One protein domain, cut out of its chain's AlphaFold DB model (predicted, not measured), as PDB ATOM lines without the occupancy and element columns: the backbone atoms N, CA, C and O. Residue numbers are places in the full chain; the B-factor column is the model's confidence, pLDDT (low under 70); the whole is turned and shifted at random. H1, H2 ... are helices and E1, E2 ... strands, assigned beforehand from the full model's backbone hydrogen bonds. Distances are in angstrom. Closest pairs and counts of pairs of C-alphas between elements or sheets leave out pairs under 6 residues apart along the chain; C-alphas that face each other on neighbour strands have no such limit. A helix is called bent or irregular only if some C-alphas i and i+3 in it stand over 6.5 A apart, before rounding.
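AT A GLANCE: This is residues 93 to 178 of the 178 residues of an uncharacterized protein of Bacillus cereus (UniProt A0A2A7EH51). A curled, strongly twisted sheet of five strands makes one end of an elongated model, with the meander E2 E3 E4 farthest out, and the long helix H3 runs from the sheet's edge strand E5 to the other end. H1 packs on H3 at a steep angle, and H2 folds back loosely from H1 toward the sheet. The printed part has 86 residues, with three named helices and five named strands in the order E1 H1 H2 E2 E3 E4 E5 H3; the class is mixed, helices and strands. The sheet's order is E4 E3 E2 E1 E5, all antiparallel. The whole is only just compact, close to loose, with a radius of gyration of the C-alphas of 14.1 A and spans of 47 by 27 by 17 A.

HOW THE PARTS SIT: E1, residues 93 to 96, is an inner strand, antiparallel to E5, residues 156 to 158, with N 95 and O 157 at 2.8 A. E1 is also antiparallel to E2, residues 128 to 135, with N 94 and O 129 at 2.8 A. E2 bends by 65 degrees at residue 132, and its pairing is staggered: residues 128 to 130 pair with E1, and residues 130 to 135 with E3, residues 139 to 144. E2 and E3 form a hairpin, with N 132 and O 141 at 2.8 A. E3 and E4, residues 147 to 152, form another, with N 140 and O 151 at 2.8 A. These three strands are a meander, each the antiparallel neighbour of the one before. H1, residues 101 to 111, is on the sheet and stands up from it at 46 degrees, over E1 and E5; the closest C-alphas of H1 and E1 are those of Ala 102 and Ile 95, 6.0 A. H2, residues 115 to 127, is on the sheet at a height of 11.1 A, and its closest C-alpha pair with E1 is His 127 and Ile 95, 6.1 A. H2 is irregular: C-alphas 118 and 121 are 8.2 A apart. H1 and H2, a helical hairpin, only just touch, with 3 pairs of C-alphas within 8 A, the closest those of Cys 109 and Leu 115 at 6.1 A. H3, residues 159 to 176, only grazes the sheet with residues 159 to 164. With residues 162 to 170 alone it touches H1, at a steep tilt of 47 degrees, the same way; the closest C-alphas are those of Ser 110 and Gly 166, 4.1 A. Every O i to N i+4 pair is within hydrogen-bond range in H3, against 6 of 7 in H1 and 7 of 9 in H2.

IN THESE COORDINATES: E1 begins at C-alpha 93 (125.689, 128.543, 85.884). From first to last C-alpha, H1 measures 15.7 A, H2 14.3 A, E2 19.2 A, E3 16.3 A and E4 16.6 A. H3 measures 26.1 A, from C-alpha 159 (123.203, 134.711, 83.206) to C-alpha 176 (119.765, 156.006, 68.517).

THE WHOLE: The two C-alphas farthest apart are those of Gly 146 and Lys 178, 49.0 A. The printed part has no cut, and no link is long. Mean pLDDT of the printed part is 87.0; residues 99, 177 and 178 are under 70.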
ATOM      1  N   ASN A  93     125.820 128.973  87.268       93.81
ATOM      2  CA  ASN A  93     125.689 128.543  85.884       93.81
ATOM      3  C   ASN A  93     126.282 129.590  84.934       93.81
ATOM      4  O   ASN A  93     125.984 130.783  85.020       93.81
ATOM      5  N   VAL A  94     127.105 129.123  84.002       93.88
ATOM      6  CA  VAL A  94     127.754 129.938  82.979       93.88
ATOM      7  C   VAL A  94     127.471 129.403  81.581       93.88
ATOM      8  O   VAL A  94     127.270 128.209  81.378       93.88
ATOM      9  N   ILE A  95     127.483 130.295  80.599       94.19
ATOM     10  CA  ILE A  95     127.369 129.984  79.176       94.19
ATOM     11  C   ILE A  95     128.687 130.351  78.511       94.19
ATOM     12  O   ILE A  95     129.256 131.416  78.770       94.19
ATOM     13  N   LEU A  96     129.186 129.457  77.663       91.38
ATOM     14  CA  LEU A  96     130.461 129.653  76.986       91.38
ATOM     15  C   LEU A  96     130.318 130.621  75.808       91.38
ATOM     16  O   LEU A  96     129.293 130.653  75.119       91.38
ATOM     17  N   ARG A  97     131.350 131.436  75.585       83.25
ATOM     18  CA  ARG A  97     131.398 132.422  74.495       83.25
ATOM     19  C   ARG A  97     131.738 131.806  73.140       83.25
ATOM     20  O   ARG A  97     131.420 132.407  72.120       83.25
ATOM     21  N   ASP A  98     132.386 130.648  73.128       73.19
ATOM     22  CA  ASP A  98     132.893 129.972  71.929       73.19
ATOM     23  C   ASP A  98     131.791 129.401  71.020       73.19
ATOM     24  O   ASP A  98     132.021 129.212  69.828       73.19
ATOM     25  N   GLU A  99     130.580 129.185  71.539       64.19
ATOM     26  CA  GLU A  99     129.462 128.606  70.777       64.19
ATOM     27  C   GLU A  99     128.543 129.650  70.092       64.19
ATOM     28  O   GLU A  99     127.467 129.296  69.605       64.19
ATOM     29  N   ASP A 100     128.887 130.947  70.074       78.00
ATOM     30  CA  ASP A 100     128.009 132.084  69.689       78.00
ATOM     31  C   ASP A 100     126.703 132.203  70.509       78.00
ATOM     32  O   ASP A 100     125.958 133.180  70.380       78.00
ATOM     33  N   VAL A 101     126.397 131.224  71.363       86.06
ATOM     34  CA  VAL A 101     125.171 131.142  72.161       86.06
ATOM     35  C   VAL A 101     125.077 132.325  73.114       86.06
ATOM     36  O   VAL A 101     124.036 132.978  73.163       86.06
ATOM     37  N   ALA A 102     126.171 132.656  73.810       87.44
ATOM     38  CA  ALA A 102     126.213 133.798  74.719       87.44
ATOM     39  C   ALA A 102     125.808 135.103  74.009       87.44
ATOM     40  O   ALA A 102     124.961 135.844  74.506       87.44
ATOM     41  N   TRP A 103     126.333 135.345  72.803       87.75
ATOM     42  CA  TRP A 103     125.982 136.526  72.013       87.75
ATOM     43  C   TRP A 103     124.521 136.512  71.544       87.75
ATOM     44  O   TRP A 103     123.826 137.522  71.663       87.75
ATOM     45  N   LYS A 104     124.029 135.371  71.045       89.88
ATOM     46  CA  LYS A 104     122.632 135.221  70.601       89.88
ATOM     47  C   LYS A 104     121.645 135.468  71.740       89.88
ATOM     48  O   LYS A 104     120.660 136.177  71.540       89.88
ATOM     49  N   LEU A 105     121.928 134.944  72.932       89.81
ATOM     50  CA  LEU A 105     121.112 135.177  74.124       89.81
ATOM     51  C   LEU A 105     121.178 136.638  74.572       89.81
ATOM     52  O   LEU A 105     120.138 137.227  74.847       89.81
ATOM     53  N   THR A 106     122.358 137.266  74.551       91.06
ATOM     54  CA  THR A 106     122.498 138.706  74.823       91.06
ATOM     55  C   THR A 106     121.656 139.543  73.856       91.06
ATOM     56  O   THR A 106     120.936 140.446  74.285       91.06
ATOM     57  N   ALA A 107     121.694 139.238  72.556       90.25
ATOM     58  CA  ALA A 107     120.883 139.923  71.554       90.25
ATOM     59  C   ALA A 107     119.379 139.708  71.792       90.25
ATOM     60  O   ALA A 107     118.616 140.673  71.754       90.25
ATOM     61  N   ALA A 108     118.953 138.483  72.103       89.38
ATOM     62  CA  ALA A 108     117.559 138.177  72.415       89.38
ATOM     63  C   ALA A 108     117.071 138.901  73.688       89.38
ATOM     64  O   ALA A 108     115.990 139.486  73.678       89.38
ATOM     65  N   CYS A 109     117.896 138.984  74.738       90.88
ATOM     66  CA  CYS A 109     117.616 139.775  75.946       90.88
ATOM     67  C   CYS A 109     117.536 141.291  75.691       90.88
ATOM     68  O   CYS A 109     117.022 142.037  76.526       90.88
ATOM     69  N   SER A 110     118.049 141.776  74.555       90.88
ATOM     70  CA  SER A 110     117.853 143.173  74.151       90.88
ATOM     71  C   SER A 110     116.460 143.445  73.577       90.88
ATOM     72  O   SER A 110     116.024 144.590  73.579       90.88
ATOM     73  N   GLU A 111     115.756 142.406  73.131       89.50
ATOM     74  CA  GLU A 111     114.404 142.501  72.569       89.50
ATOM     75  C   GLU A 111     113.329 142.077  73.580       89.50
ATOM     76  O   GLU A 111     112.215 142.596  73.561       89.50
ATOM     77  N   VAL A 112     113.656 141.133  74.471       86.56
ATOM     78  CA  VAL A 112     112.712 140.505  75.406       86.56
ATOM     79  C   VAL A 112     113.326 140.425  76.806       86.56
ATOM     80  O   VAL A 112     114.314 139.723  77.018       86.56
ATOM     81  N   ASP A 113     112.727 141.130  77.769       78.69
ATOM     82  CA  ASP A 113     113.228 141.247  79.150       78.69
ATOM     83  C   ASP A 113     113.213 139.929  79.937       78.69
ATOM     84  O   ASP A 113     114.123 139.659  80.719       78.69
ATOM     85  N   ASP A 114     112.195 139.100  79.716       84.25
ATOM     86  CA  ASP A 114     111.896 137.894  80.495       84.25
ATOM     87  C   ASP A 114     112.343 136.597  79.797       84.25
ATOM     88  O   ASP A 114     111.901 135.502  80.147       84.25
ATOM     89  N   LEU A 115     113.242 136.690  78.806       85.94
ATOM     90  CA  LEU A 115     113.670 135.548  77.989       85.94
ATOM     91  C   LEU A 115     114.174 134.374  78.842       85.94
ATOM     92  O   LEU A 115     113.743 133.240  78.645       85.94
ATOM     93  N   PHE A 116     115.072 134.642  79.795       82.81
ATOM     94  CA  PHE A 116     115.610 133.595  80.664       82.81
ATOM     95  C   PHE A 116     114.545 133.014  81.584       82.81
ATOM     96  O   PHE A 116     114.569 131.816  81.795       82.81
ATOM     97  N   GLU A 117     113.588 133.796  82.087       85.69
ATOM     98  CA  GLU A 117     112.504 133.268  82.929       85.69
ATOM     99  C   GLU A 117     111.596 132.318  82.138       85.69
ATOM    100  O   GLU A 117     111.172 131.280  82.646       85.69
ATOM    101  N   ARG A 118     111.340 132.647  80.868       86.00
ATOM    102  CA  ARG A 118     110.479 131.863  79.977       86.00
ATOM    103  C   ARG A 118     111.134 130.586  79.468       86.00
ATOM    104  O   ARG A 118     110.448 129.576  79.371       86.00
ATOM    105  N   PHE A 119     112.425 130.648  79.145       85.94
ATOM    106  CA  PHE A 119     113.152 129.564  78.479       85.94
ATOM    107  C   PHE A 119     114.263 128.953  79.342       85.94
ATOM    108  O   PHE A 119     115.155 128.278  78.829       85.94
ATOM    109  N   TYR A 120     114.236 129.194  80.661       85.62
ATOM    110  CA  TYR A 120     115.300 128.770  81.577       85.62
ATOM    111  C   TYR A 120     115.617 127.286  81.414       85.62
ATOM    112  O   TYR A 120     116.773 126.921  81.256       85.62
ATOM    113  N   LYS A 121     114.582 126.437  81.414       85.31
ATOM    114  CA  LYS A 121     114.749 124.981  81.379       85.31
ATOM    115  C   LYS A 121     115.381 124.487  80.082       85.31
ATOM    116  O   LYS A 121     116.215 123.589  80.140       85.31
ATOM    117  N   GLU A 122     115.005 125.054  78.933       85.94
ATOM    118  CA  GLU A 122     115.639 124.685  77.665       85.94
ATOM    119  C   GLU A 122     117.111 125.121  77.657       85.94
ATOM    120  O   GLU A 122     118.000 124.305  77.405       85.94
ATOM    121  N   ILE A 123     117.386 126.374  78.037       85.38
ATOM    122  CA  ILE A 123     118.746 126.934  78.047       85.38
ATOM    123  C   ILE A 123     119.647 126.204  79.056       85.38
ATOM    124  O   ILE A 123     120.808 125.929  78.752       85.38
ATOM    125  N   GLU A 124     119.125 125.876  80.238       85.19
ATOM    126  CA  GLU A 124     119.839 125.155  81.292       85.19
ATOM    127  C   GLU A 124     120.331 123.796  80.791       85.19
ATOM    128  O   GLU A 124     121.513 123.484  80.928       85.19
ATOM    129  N   SER A 125     119.459 123.020  80.145       81.12
ATOM    130  CA  SER A 125     119.803 121.673  79.681       81.12
ATOM    131  C   SER A 125     120.819 121.651  78.531       81.12
ATOM    132  O   SER A 125     121.710 120.793  78.502       81.12
ATOM    133  N   ASP A 126     120.716 122.614  77.612       84.94
ATOM    134  CA  ASP A 126     121.451 122.588  76.346       84.94
ATOM    135  C   ASP A 126     122.731 123.423  76.379       84.94
ATOM    136  O   ASP A 126     123.715 123.072  75.718       84.94
ATOM    137  N   HIS A 127     122.775 124.500  77.166       89.38
ATOM    138  CA  HIS A 127     123.796 125.544  77.017       89.38
ATOM    139  C   HIS A 127     124.527 125.928  78.305       89.38
ATOM    140  O   HIS A 127     125.649 126.433  78.220       89.38
ATOM    141  N   MET A 128     123.945 125.686  79.482       93.25
ATOM    142  CA  MET A 128     124.569 126.078  80.747       93.25
ATOM    143  C   MET A 128     125.555 125.034  81.266       93.25
ATOM    144  O   MET A 128     125.328 123.831  81.185       93.25
ATOM    145  N   TRP A 129     126.647 125.521  81.839       95.12
ATOM    146  CA  TRP A 129     127.638 124.743  82.566       95.12
ATOM    147  C   TRP A 129     127.678 125.215  84.015       95.12
ATOM    148  O   TRP A 129     127.720 126.414  84.271       95.12
ATOM    149  N   THR A 130     127.726 124.296  84.966       95.75
ATOM    150  CA  THR A 130     127.858 124.623  86.385       95.75
ATOM    151  C   THR A 130     129.330 124.759  86.760       95.75
ATOM    152  O   THR A 130     130.140 123.874  86.479       95.75
ATOM    153  N   VAL A 131     129.697 125.855  87.426       96.38
ATOM    154  CA  VAL A 131     131.051 126.066  87.955       96.38
ATOM    155  C   VAL A 131     131.281 125.159  89.160       96.38
ATOM    156  O   VAL A 131     130.635 125.291  90.197       96.38
ATOM    157  N   LEU A 132     132.236 124.244  89.053       94.19
ATOM    158  CA  LEU A 132     132.669 123.391  90.158       94.19
ATOM    159  C   LEU A 132     133.751 124.060  91.010       94.19
ATOM    160  O   LEU A 132     133.799 123.832  92.221       94.19
ATOM    161  N   GLU A 133     134.611 124.861  90.380       91.44
ATOM    162  CA  GLU A 133     135.730 125.555  91.016       91.44
ATOM    163  C   GLU A 133     136.185 126.743  90.158       91.44
ATOM    164  O   GLU A 133     136.206 126.655  88.928       91.44
ATOM    165  N   ASN A 134     136.586 127.832  90.814       89.19
ATOM    166  CA  ASN A 134     137.294 128.942  90.192       89.19
ATOM    167  C   ASN A 134     138.725 128.971  90.736       89.19
ATOM    168  O   ASN A 134     138.944 129.176  91.928       89.19
ATOM    169  N   ILE A 135     139.684 128.714  89.855       81.88
ATOM    170  CA  ILE A 135     141.097 128.576  90.184       81.88
ATOM    171  C   ILE A 135     141.766 129.917  89.896       81.88
ATOM    172  O   ILE A 135     141.901 130.326  88.737       81.88
ATOM    173  N   GLU A 136     142.166 130.596  90.973       80.00
ATOM    174  CA  GLU A 136     142.890 131.875  90.953       80.00
ATOM    175  C   GLU A 136     142.200 132.992  90.148       80.00
ATOM    176  O   GLU A 136     142.876 133.855  89.588       80.00
ATOM    177  N   SER A 137     140.867 132.983  90.043       79.88
ATOM    178  CA  SER A 137     140.109 133.967  89.249       79.88
ATOM    179  C   SER A 137     140.509 133.994  87.769       79.88
ATOM    180  O   SER A 137     140.347 135.012  87.096       79.88
ATOM    181  N   ARG A 138     141.048 132.876  87.259       78.19
ATOM    182  CA  ARG A 138     141.605 132.744  85.902       78.19
ATOM    183  C   ARG A 138     141.006 131.583  85.138       78.19
ATOM    184  O   ARG A 138     140.613 131.758  83.985       78.19
ATOM    185  N   ILE A 139     140.918 130.415  85.769       85.31
ATOM    186  CA  ILE A 139     140.432 129.183  85.147       85.31
ATOM    187  C   ILE A 139     139.178 128.710  85.870       85.31
ATOM    188  O   ILE A 139     139.154 128.615  87.093       85.31
ATOM    189  N   LEU A 140     138.146 128.357  85.111       88.94
ATOM    190  CA  LEU A 140     136.956 127.710  85.646       88.94
ATOM    191  C   LEU A 140     137.028 126.217  85.366       88.94
ATOM    192  O   LEU A 140     137.202 125.805  84.218       88.94
ATOM    193  N   HIS A 141     136.839 125.417  86.407       91.81
ATOM    194  CA  HIS A 141     136.464 124.019  86.275       91.81
ATOM    195  C   HIS A 141     134.939 123.955  86.237       91.81
ATOM    196  O   HIS A 141     134.275 124.329  87.202       91.81
ATOM    197  N   ILE A 142     134.385 123.501  85.121       95.19
ATOM    198  CA  ILE A 142     132.945 123.518  84.853       95.19
ATOM    199  C   ILE A 142     132.431 122.129  84.484       95.19
ATOM    200  O   ILE A 142     133.196 121.284  84.012       95.19
ATOM    201  N   GLU A 143     131.132 121.906  84.661       93.94
ATOM    202  CA  GLU A 143     130.467 120.641  84.361       93.94
ATOM    203  C   GLU A 143     129.100 120.834  83.694       93.94
ATOM    204  O   GLU A 143     128.372 121.767  84.016       93.94
ATOM    205  N   LYS A 144     128.773 119.962  82.739       91.75
ATOM    206  CA  LYS A 144     127.449 119.860  82.115       91.75
ATOM    207  C   LYS A 144     127.176 118.409  81.738       91.75
ATOM    208  O   LYS A 144     127.941 117.826  80.967       91.75
ATOM    209  N   ASN A 145     126.070 117.837  82.210       88.75
ATOM    210  CA  ASN A 145     125.623 116.479  81.864       88.75
ATOM    211  C   ASN A 145     126.722 115.404  82.047       88.75
ATOM    212  O   ASN A 145     126.895 114.514  81.214       88.75
ATOM    213  N   GLY A 146     127.506 115.508  83.121       86.62
ATOM    214  CA  GLY A 146     128.632 114.629  83.445       86.62
ATOM    215  C   GLY A 146     129.940 114.956  82.716       86.62
ATOM    216  O   GLY A 146     130.975 114.363  83.032       86.62
ATOM    217  N   ILE A 147     129.936 115.897  81.769       88.06
ATOM    218  CA  ILE A 147     131.123 116.335  81.028       88.06
ATOM    219  C   ILE A 147     131.801 117.457  81.806       88.06
ATOM    220  O   ILE A 147     131.162 118.455  82.113       88.06
ATOM    221  N   ARG A 148     133.107 117.331  82.071       86.94
ATOM    222  CA  ARG A 148     133.907 118.347  82.777       86.94
ATOM    223  C   ARG A 148     134.899 119.032  81.844       86.94
ATOM    224  O   ARG A 148     135.475 118.375  80.977       86.94
ATOM    225  N   LYS A 149     135.121 120.334  82.034       83.25
ATOM    226  CA  LYS A 149     136.085 121.138  81.266       83.25
ATOM    227  C   LYS A 149     136.826 122.135  82.158       83.25
ATOM    228  O   LYS A 149     136.297 122.568  83.176       83.25
ATOM    229  N   TYR A 150     138.023 122.515  81.719       84.25
ATOM    230  CA  TYR A 150     138.754 123.676  82.222       84.25
ATOM    231  C   TYR A 150     138.791 124.732  81.124       84.25
ATOM    232  O   TYR A 150     139.171 124.422  79.994       84.25
ATOM    233  N   ILE A 151     138.382 125.953  81.443       84.81
ATOM    234  CA  ILE A 151     138.321 127.071  80.494       84.81
ATOM    235  C   ILE A 151     138.838 128.347  81.144       84.81
ATOM    236  O   ILE A 151     138.850 128.451  82.371       84.81
ATOM    237  N   LYS A 152     139.212 129.346  80.345       85.25
ATOM    238  CA  LYS A 152     139.478 130.676  80.894       85.25
ATOM    239  C   LYS A 152     138.175 131.289  81.393       85.25
ATOM    240  O   LYS A 152     137.133 131.161  80.754       85.25
ATOM    241  N   CYS A 153     138.232 132.002  82.510       86.94
ATOM    242  CA  CYS A 153     137.075 132.703  83.067       86.94
ATOM    243  C   CYS A 153     136.494 133.752  82.101       86.94
ATOM    244  O   CYS A 153     135.289 134.002  82.113       86.94
ATOM    245  N   THR A 154     137.326 134.306  81.213       86.31
ATOM    246  CA  THR A 154     136.926 135.233  80.145       86.31
ATOM    247  C   THR A 154     136.080 134.578  79.059       86.31
ATOM    248  O   THR A 154     135.315 135.271  78.390       86.31
ATOM    249  N   ASP A 155     136.181 133.258  78.899       88.81
ATOM    250  CA  ASP A 155     135.467 132.499  77.870       88.81
ATOM    251  C   ASP A 155     134.065 132.081  78.341       88.81
ATOM    252  O   ASP A 155     133.320 131.443  77.601       88.81
ATOM    253  N   ALA A 156     133.678 132.478  79.556       91.62
ATOM    254  CA  ALA A 156     132.386 132.203  80.166       91.62
ATOM    255  C   ALA A 156     131.647 133.489  80.561       91.62
ATOM    256  O   ALA A 156     132.239 134.479  81.007       91.62
ATOM    257  N   MET A 157     130.322 133.457  80.439       93.19
ATOM    258  CA  MET A 157     129.418 134.505  80.908       93.19
ATOM    259  C   MET A 157     128.374 133.943  81.866       93.19
ATOM    260  O   MET A 157     127.819 132.879  81.605       93.19
ATOM    261  N   THR A 158     128.089 134.651  82.957       93.19
ATOM    262  CA  THR A 158     126.951 134.336  83.828       93.19
ATOM    263  C   THR A 158     125.653 134.795  83.170       93.19
ATOM    264  O   THR A 158     125.647 135.613  82.242       93.19
ATOM    265  N   VAL A 159     124.529 134.274  83.658       90.81
ATOM    266  CA  VAL A 159     123.203 134.711  83.206       90.81
ATOM    267  C   VAL A 159     122.995 136.207  83.471       90.81
ATOM    268  O   VAL A 159     122.495 136.903  82.585       90.81
ATOM    269  N   GLU A 160     123.440 136.729  84.623       91.06
ATOM    270  CA  GLU A 160     123.282 138.158  84.930       91.06
ATOM    271  C   GLU A 160     124.038 139.045  83.940       91.06
ATOM    272  O   GLU A 160     123.514 140.073  83.513       91.06
ATOM    273  N   GLU A 161     125.244 138.652  83.528       92.00
ATOM    274  CA  GLU A 161     126.006 139.408  82.532       92.00
ATOM    275  C   GLU A 161     125.305 139.420  81.173       92.00
ATOM    276  O   GLU A 161     125.248 140.458  80.513       92.00
ATOM    277  N   ILE A 162     124.743 138.285  80.748       92.38
ATOM    278  CA  ILE A 162     124.012 138.190  79.479       92.38
ATOM    279  C   ILE A 162     122.787 139.111  79.500       92.38
ATOM    280  O   ILE A 162     122.583 139.877  78.551       92.38
ATOM    281  N   GLN A 163     122.002 139.077  80.580       91.06
ATOM    282  CA  GLN A 163     120.830 139.939  80.764       91.06
ATOM    283  C   GLN A 163     121.221 141.422  80.857       91.06
ATOM    284  O   GLN A 163     120.594 142.271  80.218       91.06
ATOM    285  N   GLY A 164     122.278 141.735  81.612       91.25
ATOM    286  CA  GLY A 164     122.819 143.085  81.764       91.25
ATOM    287  C   GLY A 164     123.256 143.679  80.427       91.25
ATOM    288  O   GLY A 164     122.799 144.761  80.051       91.25
ATOM    289  N   HIS A 165     124.048 142.938  79.648       91.81
ATOM    290  CA  HIS A 165     124.462 143.359  78.307       91.81
ATOM    291  C   HIS A 165     123.274 143.510  77.347       91.81
ATOM    292  O   HIS A 165     123.242 144.453  76.552       91.81
ATOM    293  N   GLY A 166     122.272 142.628  77.426       91.25
ATOM    294  CA  GLY A 166     121.044 142.750  76.637       91.25
ATOM    295  C   GLY A 166     120.292 144.049  76.943       91.25
ATOM    296  O   GLY A 166     119.913 144.790  76.031       91.25
ATOM    297  N   ARG A 167     120.147 144.390  78.228       91.69
ATOM    298  CA  ARG A 167     119.533 145.651  78.672       91.69
ATOM    299  C   ARG A 167     120.306 146.874  78.180       91.69
ATOM    300  O   ARG A 167     119.692 147.815  77.678       91.69
ATOM    301  N   GLU A 168     121.633 146.861  78.262       91.25
ATOM    302  CA  GLU A 168     122.458 147.947  77.721       91.25
ATOM    303  C   GLU A 168     122.271 148.134  76.213       91.25
ATOM    304  O   GLU A 168     122.128 149.265  75.742       91.25
ATOM    305  N   LEU A 169     122.256 147.041  75.447       89.94
ATOM    306  CA  LEU A 169     122.048 147.076  73.998       89.94
ATOM    307  C   LEU A 169     120.702 147.704  73.635       89.94
ATOM    308  O   LEU A 169     120.639 148.536  72.730       89.94
ATOM    309  N   ARG A 170     119.640 147.355  74.360       88.06
ATOM    310  CA  ARG A 170     118.310 147.942  74.174       88.06
ATOM    311  C   ARG A 170     118.296 149.441  74.440       88.06
ATOM    312  O   ARG A 170     117.869 150.202  73.578       88.06
ATOM    313  N   LEU A 171     118.858 149.876  75.569       89.38
ATOM    314  CA  LEU A 171     118.962 151.302  75.901       89.38
ATOM    315  C   LEU A 171     119.736 152.084  74.828       89.38
ATOM    316  O   LEU A 171     119.398 153.229  74.529       89.38
ATOM    317  N   ARG A 172     120.767 151.482  74.222       88.00
ATOM    318  CA  ARG A 172     121.497 152.088  73.093       88.00
ATOM    319  C   ARG A 172     120.624 152.195  71.837       88.00
ATOM    320  O   ARG A 172     120.633 153.246  71.203       88.00
ATOM    321  N   LYS A 173     119.846 151.158  71.497       84.94
ATOM    322  CA  LYS A 173     118.895 151.183  70.366       84.94
ATOM    323  C   LYS A 173     117.838 152.277  70.542       84.94
ATOM    324  O   LYS A 173     117.593 153.047  69.621       84.94
ATOM    325  N   GLU A 174     117.269 152.400  71.738       85.31
ATOM    326  CA  GLU A 174     116.264 153.419  72.064       85.31
ATOM    327  C   GLU A 174     116.812 154.851  71.988       85.31
ATOM    328  O   GLU A 174     116.087 155.769  71.610       85.31
ATOM    329  N   ARG A 175     118.091 155.054  72.334       84.75
ATOM    330  CA  ARG A 175     118.766 156.357  72.210       84.75
ATOM    331  C   ARG A 175     119.068 156.736  70.764       84.75
ATOM    332  O   ARG A 175     118.989 157.912  70.445       84.75
ATOM    333  N   ASN A 176     119.408 155.765  69.918       76.69
ATOM    334  CA  ASN A 176     119.765 156.006  68.517       76.69
ATOM    335  C   ASN A 176     118.547 156.122  67.582       76.69
ATOM    336  O   ASN A 176     118.689 156.599  66.463       76.69
ATOM    337  N   ASN A 177     117.366 155.684  68.032       64.31
ATOM    338  CA  ASN A 177     116.092 155.834  67.317       64.31
ATOM    339  C   ASN A 177     115.337 157.135  67.676       64.31
ATOM    340  O   ASN A 177     114.167 157.278  67.317       64.31
ATOM    341  N   LYS A 178     115.979 158.060  68.402       51.03
ATOM    342  CA  LYS A 178     115.497 159.419  68.697       51.03
ATOM    343  C   LYS A 178     116.321 160.444  67.934       51.03
ATOM    344  O   LYS A 178     115.714 161.459  67.532       51.03
TER     345      LYS A 178